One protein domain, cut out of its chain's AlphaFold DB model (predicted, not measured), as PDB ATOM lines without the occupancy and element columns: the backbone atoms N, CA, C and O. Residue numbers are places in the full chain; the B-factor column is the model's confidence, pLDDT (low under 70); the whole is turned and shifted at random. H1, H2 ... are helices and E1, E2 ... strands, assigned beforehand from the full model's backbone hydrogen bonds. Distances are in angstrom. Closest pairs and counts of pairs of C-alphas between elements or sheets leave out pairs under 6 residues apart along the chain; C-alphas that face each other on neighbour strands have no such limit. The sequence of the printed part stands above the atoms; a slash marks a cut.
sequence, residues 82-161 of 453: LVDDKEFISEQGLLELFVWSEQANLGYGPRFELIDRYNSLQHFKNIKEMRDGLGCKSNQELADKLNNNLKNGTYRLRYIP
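Overview. This is residues 82 to 161 of the 453 residues of the protein "Fido domain-containing protein" of Legionella massiliensis (UniProt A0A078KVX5). Picture a small antiparallel sheet of three strands, E2 - E1 - E3 in order, as a wall with two helices over one face: H2 over E2, and H3 rising from over E3. H1 crosses H3 and only grazes the sheet, and residues 82 to 83 add a short pairing along E3. The printed part has 80 residues with three named helices and three named strands, in the order H1 E1 E2 H2 H3 E3, and its class is mixed, helices and strands. It is compact and rounded, with a radius of gyration of the C-alphas of 11.6 A and spans of 31 by 24 by 23 A.

Arrangement. Begin at the inner strand E1, residues 111 to 116. On one side is the edge strand E3, residues 155 to 160, antiparallel at 158 degrees; look at N 113 and O 158, 2.9 A apart, within hydrogen-bond range. On the other side is the edge strand E2, residues 121 to 124, antiparallel at 157 degrees, with N 124 and O 112 within hydrogen-bond range at 2.8 A; E1 and E2 form a hairpin. H2, residues 127 to 133, is on the sheet over E2 at a height of 8.4 A, slantwise at 42 degrees on the local plane; the closest C-alphas are those of Phe 124 and Met 130, 5.4 A apart. H3, residues 139 to 151, is on the same face, over E3, and stands up from the sheet, rising 43 degrees; the closest C-alphas are those of Leu 150 and Arg 156, 5.8 A apart. H2 and H3 on one face make two layers, helices over a sheet. E2, H2, H3 and E3 form a split strand-helix-strand unit, two strands running the same way with E1 between them, and its crossover is right-handed. H1, residues 91 to 103, touches H3 at a steep tilt of 49 degrees, opposite ways; the closest C-alphas are those of Leu 95 and Ala 143, 5.3 A apart. With residues 98 to 102 alone, H1 only just touches H2, with 3 pairs of C-alphas within 8 A, the closest those of Phe 98 and Ile 127 at 6.4 A. In H1 and H2 every O i to N i+4 pair is within hydrogen-bond range; in H3, 7 of 9 are.

Along the chain. Find C-alpha 111 at (38.236, -20.363, 6.990); from there E1 runs 16.7 A to C-alpha 116. E2 has four residues and H2 seven. E3 runs 15.8 A and ends at C-alpha 160, (38.290, -19.872, 11.881). Find C-alpha 91 at (40.165, -2.089, 6.466), where H1 begins its 18.6 A; H3 measures 17.8 A.

Size, cuts and confidence. The two C-alphas farthest apart are those of Gly 107 and Asn 152, at 32.5 A. The printed part has no cut and no long link. The mean pLDDT of the printed part is 89.8; look for values under 70 at residue 83 and residues 107 to 108.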
ATOM      1  N   LEU A  82      34.519 -14.326  16.467       74.69
ATOM      2  CA  LEU A  82      33.472 -13.401  16.075       74.69
ATOM      3  C   LEU A  82      33.867 -12.017  16.585       74.69
ATOM      4  O   LEU A  82      34.053 -11.841  17.787       74.69
ATOM      5  N   VAL A  83      34.009 -11.058  15.676       68.44
ATOM      6  CA  VAL A  83      34.208  -9.652  16.039       68.44
ATOM      7  C   VAL A  83      32.962  -8.894  15.608       68.44
ATOM      8  O   VAL A  83      32.653  -8.796  14.422       68.44
ATOM      9  N   ASP A  84      32.212  -8.430  16.595       70.69
ATOM     10  CA  ASP A  84      30.977  -7.655  16.465       70.69
ATOM     11  C   ASP A  84      31.163  -6.183  16.862       70.69
ATOM     12  O   ASP A  84      30.375  -5.324  16.466       70.69
ATOM     13  N   ASP A  85      32.233  -5.888  17.596       78.06
ATOM     14  CA  ASP A  85      32.596  -4.545  18.010       78.06
ATOM     15  C   ASP A  85      33.313  -3.782  16.887       78.06
ATOM     16  O   ASP A  85      34.411  -4.136  16.448       78.06
ATOM     17  N   LYS A  86      32.675  -2.703  16.432       83.31
ATOM     18  CA  LYS A  86      33.122  -1.867  15.313       83.31
ATOM     19  C   LYS A  86      34.462  -1.184  15.589       83.31
ATOM     20  O   LYS A  86      35.156  -0.840  14.632       83.31
ATOM     21  N   GLU A  87      34.815  -0.987  16.860       84.94
ATOM     22  CA  GLU A  87      36.084  -0.373  17.269       84.94
ATOM     23  C   GLU A  87      37.288  -1.283  16.986       84.94
ATOM     24  O   GLU A  87      38.399  -0.799  16.788       84.94
ATOM     25  N   PHE A  88      37.060  -2.594  16.871       85.69
ATOM     26  CA  PHE A  88      38.098  -3.592  16.608       85.69
ATOM     27  C   PHE A  88      38.213  -3.977  15.132       85.69
ATOM     28  O   PHE A  88      38.828  -4.992  14.810       85.69
ATOM     29  N   ILE A  89      37.628  -3.189  14.224       90.88
ATOM     30  CA  ILE A  89      37.588  -3.487  12.789       90.88
ATOM     31  C   ILE A  89      38.229  -2.347  12.002       90.88
ATOM     32  O   ILE A  89      37.744  -1.209  12.006       90.88
ATOM     33  N   SER A  90      39.281  -2.667  11.251       94.81
ATOM     34  CA  SER A  90      39.857  -1.760  10.264       94.81
ATOM     35  C   SER A  90      40.026  -2.435   8.905       94.81
ATOM     36  O   SER A  90      40.225  -3.645   8.799       94.81
ATOM     37  N   GLU A  91      39.952  -1.635   7.843       96.56
ATOM     38  CA  GLU A  91      40.165  -2.089   6.466       96.56
ATOM     39  C   GLU A  91      41.552  -2.708   6.291       96.56
ATOM     40  O   GLU A  91      41.687  -3.834   5.819       96.56
ATOM     41  N   GLN A  92      42.582  -2.012   6.778       97.88
ATOM     42  CA  GLN A  92      43.950  -2.511   6.751       97.88
ATOM     43  C   GLN A  92      44.105  -3.785   7.598       97.88
ATOM     44  O   GLN A  92      44.834  -4.698   7.214       97.88
ATOM     45  N   GLY A  93      43.401  -3.888   8.729       96.31
ATOM     46  CA  GLY A  93      43.383  -5.094   9.552       96.31
ATOM     47  C   GLY A  93      42.760  -6.298   8.845       96.31
ATOM     48  O   GLY A  93      43.323  -7.393   8.919       96.31
ATOM     49  N   LEU A  94      41.660  -6.088   8.112       96.12
ATOM     50  CA  LEU A  94      41.031  -7.098   7.253       96.12
ATOM     51  C   LEU A  94      41.964  -7.533   6.120       96.12
ATOM     52  O   LEU A  94      42.168  -8.730   5.927       96.12
ATOM     53  N   LEU A  95      42.581  -6.582   5.416       97.88
ATOM     54  CA  LEU A  95      43.544  -6.882   4.358       97.88
ATOM     55  C   LEU A  95      44.694  -7.753   4.874       97.88
ATOM     56  O   LEU A  95      45.030  -8.770   4.268       97.88
ATOM     57  N   GLU A  96      45.286  -7.377   6.008       97.62
ATOM     58  CA  GLU A  96      46.360  -8.146   6.632       97.62
ATOM     59  C   GLU A  96      45.910  -9.552   7.040       97.62
ATOM     60  O   GLU A  96      46.666 -10.502   6.846       97.62
ATOM     61  N   LEU A  97      44.687  -9.711   7.566       95.62
ATOM     62  CA  LEU A  97      44.117 -11.030   7.860       95.62
ATOM     63  C   LEU A  97      44.009 -11.881   6.590       95.62
ATOM     64  O   LEU A  97      44.356 -13.064   6.606       95.62
ATOM     65  N   PHE A  98      43.537 -11.299   5.490       95.88
ATOM     66  CA  PHE A  98      43.348 -12.007   4.225       95.88
ATOM     67  C   PHE A  98      44.681 -12.448   3.623       95.88
ATOM     68  O   PHE A  98      44.833 -13.618   3.274       95.88
ATOM     69  N   VAL A  99      45.674 -11.556   3.600       96.19
ATOM     70  CA  VAL A  99      47.039 -11.874   3.156       96.19
ATOM     71  C   VAL A  99      47.672 -12.944   4.046       96.19
ATOM     72  O   VAL A  99      48.242 -13.911   3.538       96.19
ATOM     73  N   TRP A 100      47.548 -12.811   5.369       95.19
ATOM     74  CA  TRP A 100      48.052 -13.810   6.311       95.19
ATOM     75  C   TRP A 100      47.404 -15.177   6.065       95.19
ATOM     76  O   TRP A 100      48.092 -16.195   6.051       95.19
ATOM     77  N   SER A 101      46.097 -15.205   5.801       92.31
ATOM     78  CA  SER A 101      45.348 -16.449   5.605       92.31
ATOM     79  C   SER A 101      45.725 -17.173   4.313       92.31
ATOM     80  O   SER A 101      45.767 -18.400   4.307       92.31
ATOM     81  N   GLU A 102      46.065 -16.451   3.239       92.00
ATOM     82  CA  GLU A 102      46.635 -17.066   2.027       92.00
ATOM     83  C   GLU A 102      47.998 -17.709   2.316       92.00
ATOM     84  O   GLU A 102      48.266 -18.827   1.878       92.00
ATOM     85  N   GLN A 103      48.850 -17.032   3.089       90.62
ATOM     86  CA  GLN A 103      50.192 -17.518   3.434       90.62
ATOM     87  C   GLN A 103      50.174 -18.693   4.421       90.62
ATOM     88  O   GLN A 103      51.092 -19.516   4.421       90.62
ATOM     89  N   ALA A 104      49.150 -18.755   5.268       86.25
ATOM     90  CA  ALA A 104      48.937 -19.791   6.269       86.25
ATOM     91  C   ALA A 104      47.993 -20.907   5.787       86.25
ATOM     92  O   ALA A 104      47.536 -21.702   6.607       86.25
ATOM     93  N   ASN A 105      47.698 -20.987   4.481       80.50
ATOM     94  CA  ASN A 105      46.806 -21.991   3.893       80.50
ATOM     95  C   ASN A 105      47.469 -23.380   3.800       80.50
ATOM     96  O   ASN A 105      47.708 -23.921   2.722       80.50
ATOM     97  N   LEU A 106      47.785 -23.932   4.961       70.75
ATOM     98  CA  LEU A 106      48.105 -25.329   5.196       70.75
ATOM     99  C   LEU A 106      46.975 -25.881   6.053       70.75
ATOM    100  O   LEU A 106      46.432 -25.164   6.892       70.75
ATOM    101  N   GLY A 107      46.638 -27.149   5.903       66.12
ATOM    102  CA  GLY A 107      45.685 -27.772   6.815       66.12
ATOM    103  C   GLY A 107      44.315 -27.961   6.223       66.12
ATOM    104  O   GLY A 107      44.029 -27.654   5.066       66.12
ATOM    105  N   TYR A 108      43.418 -28.258   7.150       66.50
ATOM    106  CA  TYR A 108      42.190 -27.488   7.209       66.50
ATOM    107  C   TYR A 108      42.537 -26.042   7.574       66.50
ATOM    108  O   TYR A 108      42.468 -25.646   8.738       66.50
ATOM    109  N   GLY A 109      42.980 -25.305   6.553       72.00
ATOM    110  CA  GLY A 109      43.489 -23.949   6.662       72.00
ATOM    111  C   GLY A 109      42.465 -22.951   7.199       72.00
ATOM    112  O   GLY A 109      41.332 -23.316   7.537       72.00
ATOM    113  N   PRO A 110      42.861 -21.676   7.291       86.06
ATOM    114  CA  PRO A 110      41.991 -20.654   7.829       86.06
ATOM    115  C   PRO A 110      40.722 -20.493   6.979       86.06
ATOM    116  O   PRO A 110      40.789 -20.412   5.750       86.06
ATOM    117  N   ARG A 111      39.558 -20.444   7.636       88.12
ATOM    118  CA  ARG A 111      38.236 -20.363   6.990       88.12
ATOM    119  C   ARG A 111      37.464 -19.149   7.457       88.12
ATOM    120  O   ARG A 111      37.757 -18.562   8.501       88.12
ATOM    121  N   PHE A 112      36.447 -18.812   6.681       90.69
ATOM    122  CA  PHE A 112      35.659 -17.617   6.908       90.69
ATOM    123  C   PHE A 112      34.182 -17.939   6.854       90.69
ATOM    124  O   PHE A 112      33.714 -18.694   6.006       90.69
ATOM    125  N   GLU A 113      33.451 -17.320   7.762       90.31
ATOM    126  CA  GLU A 113      32.005 -17.358   7.809       90.31
ATOM    127  C   GLU A 113      31.485 -15.922   7.854       90.31
ATOM    128  O   GLU A 113      31.939 -15.112   8.668       90.31
ATOM    129  N   LEU A 114      30.539 -15.600   6.972       91.25
ATOM    130  CA  LEU A 114      29.761 -14.370   7.063       91.25
ATOM    131  C   LEU A 114      28.387 -14.697   7.618       91.25
ATOM    132  O   LEU A 114      27.668 -15.530   7.067       91.25
ATOM    133  N   ILE A 115      28.044 -14.023   8.710       89.75
ATOM    134  CA  ILE A 115      26.755 -14.155   9.378       89.75
ATOM    135  C   ILE A 115      25.994 -12.863   9.139       89.75
ATOM    136  O   ILE A 115      26.443 -11.804   9.581       89.75
ATOM    137  N   ASP A 116      24.872 -12.921   8.432       90.12
ATOM    138  CA  ASP A 116      24.047 -11.734   8.212       90.12
ATOM    139  C   ASP A 116      23.215 -11.361   9.454       90.12
ATOM    140  O   ASP A 116      23.204 -12.053  10.479       90.12
ATOM    141  N   ARG A 117      22.488 -10.245   9.364       87.62
ATOM    142  CA  ARG A 117      21.569  -9.776  10.418       87.62
ATOM    143  C   ARG A 117      20.415 -10.735  10.747       87.62
ATOM    144  O   ARG A 117      19.770 -10.563  11.775       87.62
ATOM    145  N   TYR A 118      20.143 -11.714   9.889       88.50
ATOM    146  CA  TYR A 118      19.119 -12.745  10.069       88.50
ATOM    147  C   TYR A 118      19.718 -14.083  10.532       88.50
ATOM    148  O   TYR A 118      19.004 -15.081  10.597       88.50
ATOM    149  N   ASN A 119      21.012 -14.104  10.877       82.75
ATOM    150  CA  ASN A 119      21.786 -15.299  11.213       82.75
ATOM    151  C   ASN A 119      21.901 -16.329  10.074       82.75
ATOM    152  O   ASN A 119      22.201 -17.495  10.334       82.75
ATOM    153  N   SER A 120      21.716 -15.913   8.819       84.88
ATOM    154  CA  SER A 120      22.073 -16.738   7.667       84.88
ATOM    155  C   SER A 120      23.592 -16.830   7.551       84.88
ATOM    156  O   SER A 120      24.297 -15.822   7.669       84.88
ATOM    157  N   LEU A 121      24.090 -18.046   7.335       88.94
ATOM    158  CA  LEU A 121      25.511 -18.370   7.334       88.94
ATOM    159  C   LEU A 121      26.004 -18.630   5.909       88.94
ATOM    160  O   LEU A 121      25.525 -19.543   5.239       88.94
ATOM    161  N   GLN A 122      27.017 -17.881   5.480       90.88
ATOM    162  CA  GLN A 122      27.797 -18.190   4.281       90.88
ATOM    163  C   GLN A 122      29.173 -18.695   4.704       90.88
ATOM    164  O   GLN A 122      29.915 -17.970   5.365       90.88
ATOM    165  N   HIS A 123      29.501 -19.936   4.341       89.88
ATOM    166  CA  HIS A 123      30.776 -20.571   4.673       89.88
ATOM    167  C   HIS A 123      31.720 -20.545   3.472       89.88
ATOM    168  O   HIS A 123      31.334 -20.931   2.372       89.88
ATOM    169  N   PHE A 124      32.971 -20.160   3.708       88.62
ATOM    170  CA  PHE A 124      34.032 -20.120   2.707       88.62
ATOM    171  C   PHE A 124      35.223 -20.940   3.201       88.62
ATOM    172  O   PHE A 124      35.762 -20.684   4.283       88.62
ATOM    173  N   LYS A 125      35.667 -21.923   2.408       85.62
ATOM    174  CA  LYS A 125      36.747 -22.845   2.797       85.62
ATOM    175  C   LYS A 125      38.105 -22.162   2.855       85.62
ATOM    176  O   LYS A 125      39.002 -22.658   3.524       85.62
ATOM    177  N   ASN A 126      38.265 -21.074   2.114       89.19
ATOM    178  CA  ASN A 126      39.454 -20.238   2.103       89.19
ATOM    179  C   ASN A 126      39.094 -18.832   1.604       89.19
ATOM    180  O   ASN A 126      37.984 -18.562   1.142       89.19
ATOM    181  N   ILE A 127      40.067 -17.931   1.679       93.62
ATOM    182  CA  ILE A 127      39.905 -16.533   1.282       93.62
ATOM    183  C   ILE A 127      39.682 -16.332  -0.222       93.62
ATOM    184  O   ILE A 127      38.971 -15.409  -0.608       93.62
ATOM    185  N   LYS A 128      40.213 -17.217  -1.078       94.31
ATOM    186  CA  LYS A 128      39.949 -17.166  -2.521       94.31
ATOM    187  C   LYS A 128      38.465 -17.406  -2.804       94.31
ATOM    188  O   LYS A 128      37.865 -16.634  -3.538       94.31
ATOM    189  N   GLU A 129      37.867 -18.420  -2.184       94.81
ATOM    190  CA  GLU A 129      36.434 -18.707  -2.318       94.81
ATOM    191  C   GLU A 129      35.571 -17.540  -1.819       94.81
ATOM    192  O   GLU A 129      34.598 -17.175  -2.473       94.81
ATOM    193  N   MET A 130      35.959 -16.903  -0.709       95.38
ATOM    194  CA  MET A 130      35.284 -15.704  -0.199       95.38
ATOM    195  C   MET A 130      35.373 -14.524  -1.171       95.38
ATOM    196  O   MET A 130      34.372 -13.859  -1.442       95.38
ATOM    197  N   ARG A 131      36.566 -14.272  -1.716       96.94
ATOM    198  CA  ARG A 131      36.821 -13.214  -2.696       96.94
ATOM    199  C   ARG A 131      36.000 -13.424  -3.971       96.94
ATOM    200  O   ARG A 131      35.298 -12.507  -4.392       96.94
ATOM    201  N   ASP A 132      36.051 -14.632  -4.529       96.81
ATOM    202  CA  ASP A 132      35.348 -15.003  -5.759       96.81
ATOM    203  C   ASP A 132      33.820 -14.967  -5.544       96.81
ATOM    204  O   ASP A 132      33.094 -14.372  -6.340       96.81
ATOM    205  N   GLY A 133      33.330 -15.513  -4.423       95.94
ATOM    206  CA  GLY A 133      31.907 -15.537  -4.064       95.94
ATOM    207  C   GLY A 133      31.299 -14.153  -3.820       95.94
ATOM    208  O   GLY A 133      30.103 -13.953  -4.030       95.94
ATOM    209  N   LEU A 134      32.118 -13.173  -3.431       95.25
ATOM    210  CA  LEU A 134      31.706 -11.776  -3.277       95.25
ATOM    211  C   LEU A 134      32.029 -10.908  -4.502       95.25
ATOM    212  O   LEU A 134      31.748  -9.707  -4.467       95.25
ATOM    213  N   GLY A 135      32.570 -11.483  -5.580       97.00
ATOM    214  CA  GLY A 135      32.861 -10.777  -6.830       97.00
ATOM    215  C   GLY A 135      33.970  -9.724  -6.719       97.00
ATOM    216  O   GLY A 135      33.923  -8.719  -7.425       97.00
ATOM    217  N   CYS A 136      34.933  -9.919  -5.818       97.56
ATOM    218  CA  CYS A 136      36.087  -9.034  -5.637       97.56
ATOM    219  C   CYS A 136      37.279  -9.540  -6.466       97.56
ATOM    220  O   CYS A 136      37.509 -10.743  -6.551       97.56
ATOM    221  N   LYS A 137      38.081  -8.649  -7.059       97.25
ATOM    222  CA  LYS A 137      39.250  -9.039  -7.878       97.25
ATOM    223  C   LYS A 137      40.540  -9.176  -7.072       97.25
ATOM    224  O   LYS A 137      41.498  -9.788  -7.536       97.25
ATOM    225  N   SER A 138      40.583  -8.603  -5.873       97.56
ATOM    226  CA  SER A 138      41.759  -8.594  -5.002       97.56
ATOM    227  C   SER A 138      41.367  -8.669  -3.525       97.56
ATOM    228  O   SER A 138      40.206  -8.456  -3.167       97.56
ATOM    229  N   ASN A 139      42.340  -8.955  -2.653       97.19
ATOM    230  CA  ASN A 139      42.124  -8.906  -1.201       97.19
ATOM    231  C   ASN A 139      41.867  -7.476  -0.707       97.19
ATOM    232  O   ASN A 139      41.174  -7.314   0.291       97.19
ATOM    233  N   GLN A 140      42.375  -6.459  -1.415       97.88
ATOM    234  CA  GLN A 140      42.076  -5.056  -1.124       97.88
ATOM    235  C   GLN A 140      40.594  -4.766  -1.364       97.88
ATOM    236  O   GLN A 140      39.894  -4.387  -0.437       97.88
ATOM    237  N   GLU A 141      40.081  -5.064  -2.562       97.94
ATOM    238  CA  GLU A 141      38.659  -4.857  -2.873       97.94
ATOM    239  C   GLU A 141      37.738  -5.625  -1.911       97.94
ATOM    240  O   GLU A 141      36.656  -5.152  -1.560       97.94
ATOM    241  N   LEU A 142      38.161  -6.816  -1.474       97.25
ATOM    242  CA  LEU A 142      37.443  -7.595  -0.470       97.25
ATOM    243  C   LEU A 142      37.457  -6.916   0.911       97.25
ATOM    244  O   LEU A 142      36.416  -6.867   1.566       97.25
ATOM    245  N   ALA A 143      38.605  -6.392   1.349       97.25
ATOM    246  CA  ALA A 143      38.742  -5.663   2.609       97.25
ATOM    247  C   ALA A 143      37.881  -4.396   2.622       97.25
ATOM    248  O   ALA A 143      37.101  -4.221   3.557       97.25
ATOM    249  N   ASP A 144      37.927  -3.594   1.560       96.50
ATOM    250  CA  ASP A 144      37.137  -2.366   1.413       96.50
ATOM    251  C   ASP A 144      35.632  -2.677   1.476       96.50
ATOM    252  O   ASP A 144      34.858  -2.048   2.209       96.50
ATOM    253  N   LYS A 145      35.207  -3.714   0.738       95.44
ATOM    254  CA  LYS A 145      33.809  -4.158   0.698       95.44
ATOM    255  C   LYS A 145      33.336  -4.669   2.056       95.44
ATOM    256  O   LYS A 145      32.210  -4.372   2.465       95.44
ATOM    257  N   LEU A 146      34.146  -5.458   2.757       94.56
ATOM    258  CA  LEU A 146      33.759  -6.028   4.047       94.56
ATOM    259  C   LEU A 146      33.833  -5.013   5.180       94.56
ATOM    260  O   LEU A 146      32.920  -5.002   5.997       94.56
ATOM    261  N   ASN A 147      34.828  -4.126   5.211       94.56
ATOM    262  CA  ASN A 147      34.984  -3.113   6.256       94.56
ATOM    263  C   ASN A 147      33.685  -2.317   6.468       94.56
ATOM    264  O   ASN A 147      33.170  -2.244   7.585       94.56
ATOM    265  N   ASN A 148      33.088  -1.822   5.381       89.00
ATOM    266  CA  ASN A 148      31.819  -1.093   5.433       89.00
ATOM    267  C   ASN A 148      30.651  -1.965   5.914       89.00
ATOM    268  O   ASN A 148      29.844  -1.539   6.740       89.00
ATOM    269  N   ASN A 149      30.557  -3.202   5.424       92.06
ATOM    270  CA  ASN A 149      29.473  -4.107   5.802       92.06
ATOM    271  C   ASN A 149      29.548  -4.543   7.270       92.06
ATOM    272  O   ASN A 149      28.513  -4.645   7.928       92.06
ATOM    273  N   LEU A 150      30.754  -4.782   7.785       91.00
ATOM    274  CA  LEU A 150      30.979  -5.156   9.177       91.00
ATOM    275  C   LEU A 150      30.717  -3.964  10.106       91.00
ATOM    276  O   LEU A 150      29.960  -4.086  11.067       91.00
ATOM    277  N   LYS A 151      31.232  -2.771   9.773       89.62
ATOM    278  CA  LYS A 151      30.986  -1.549  10.561       89.62
ATOM    279  C   LYS A 151      29.524  -1.117  10.575       89.62
ATOM    280  O   LYS A 151      29.082  -0.506  11.543       89.62
ATOM    281  N   ASN A 152      28.740  -1.451   9.558       89.12
ATOM    282  CA  ASN A 152      27.308  -1.148   9.544       89.12
ATOM    283  C   ASN A 152      26.442  -2.267  10.137       89.12
ATOM    284  O   ASN A 152      25.229  -2.105  10.232       89.12
ATOM    285  N   GLY A 153      27.046  -3.375  10.583       85.56
ATOM    286  CA  GLY A 153      26.327  -4.515  11.153       85.56
ATOM    287  C   GLY A 153      25.525  -5.318  10.125       85.56
ATOM    288  O   GLY A 153      24.662  -6.105  10.505       85.56
ATOM    289  N   THR A 154      25.786  -5.130   8.827       88.94
ATOM    290  CA  THR A 154      25.184  -5.934   7.752       88.94
ATOM    291  C   THR A 154      25.601  -7.394   7.888       88.94
ATOM    292  O   THR A 154      24.771  -8.295   7.758       88.94
ATOM    293  N   TYR A 155      26.887  -7.603   8.172       89.56
ATOM    294  CA  TYR A 155      27.471  -8.908   8.436       89.56
ATOM    295  C   TYR A 155      28.282  -8.874   9.726       89.56
ATOM    296  O   TYR A 155      28.770  -7.827  10.149       89.56
ATOM    297  N   ARG A 156      28.491 -10.054  10.299       89.75
ATOM    298  CA  ARG A 156      29.576 -10.341  11.231       89.75
ATOM    299  C   ARG A 156      30.539 -11.305  10.557       89.75
ATOM    300  O   ARG A 156      30.102 -12.267   9.922       89.75
ATOM    301  N   LEU A 157      31.834 -11.040  10.694       90.38
ATOM    302  CA  LEU A 157      32.879 -11.919  10.190       90.38
ATOM    303  C   LEU A 157      33.296 -12.865  11.301       90.38
ATOM    304  O   LEU A 157      33.678 -12.436  12.391       90.38
ATOM    305  N   ARG A 158      33.248 -14.155  10.996       87.81
ATOM    306  CA  ARG A 158      33.749 -15.197  11.867       87.81
ATOM    307  C   ARG A 158      34.965 -15.841  11.205       87.81
ATOM    308  O   ARG A 158      34.851 -16.499  10.174       87.81
ATOM    309  N   TYR A 159      36.134 -15.610  11.794       89.56
ATOM    310  CA  TYR A 159      37.404 -16.179  11.344       89.56
ATOM    311  C   TYR A 159      37.679 -17.485  12.089       89.56
ATOM    312  O   TYR A 159      37.652 -17.516  13.319       89.56
ATOM    313  N   ILE A 160      37.947 -18.555  11.349       86.12
ATOM    314  CA  ILE A 160      38.290 -19.872  11.881       86.12
ATOM    315  C   ILE A 160      39.776 -20.103  11.595       86.12
ATOM    316  O   ILE A 160      40.129 -20.316  10.436       86.12
ATOM    317  N   PRO A 161      40.657 -20.071  12.608       85.81
ATOM    318  CA  PRO A 161      42.081 -20.303  12.411       85.81
ATOM    319  C   PRO A 161      42.391 -21.727  11.962       85.81
ATOM    320  O   PRO A 161      41.585 -22.620  12.254       85.81
TER     321      PRO A 161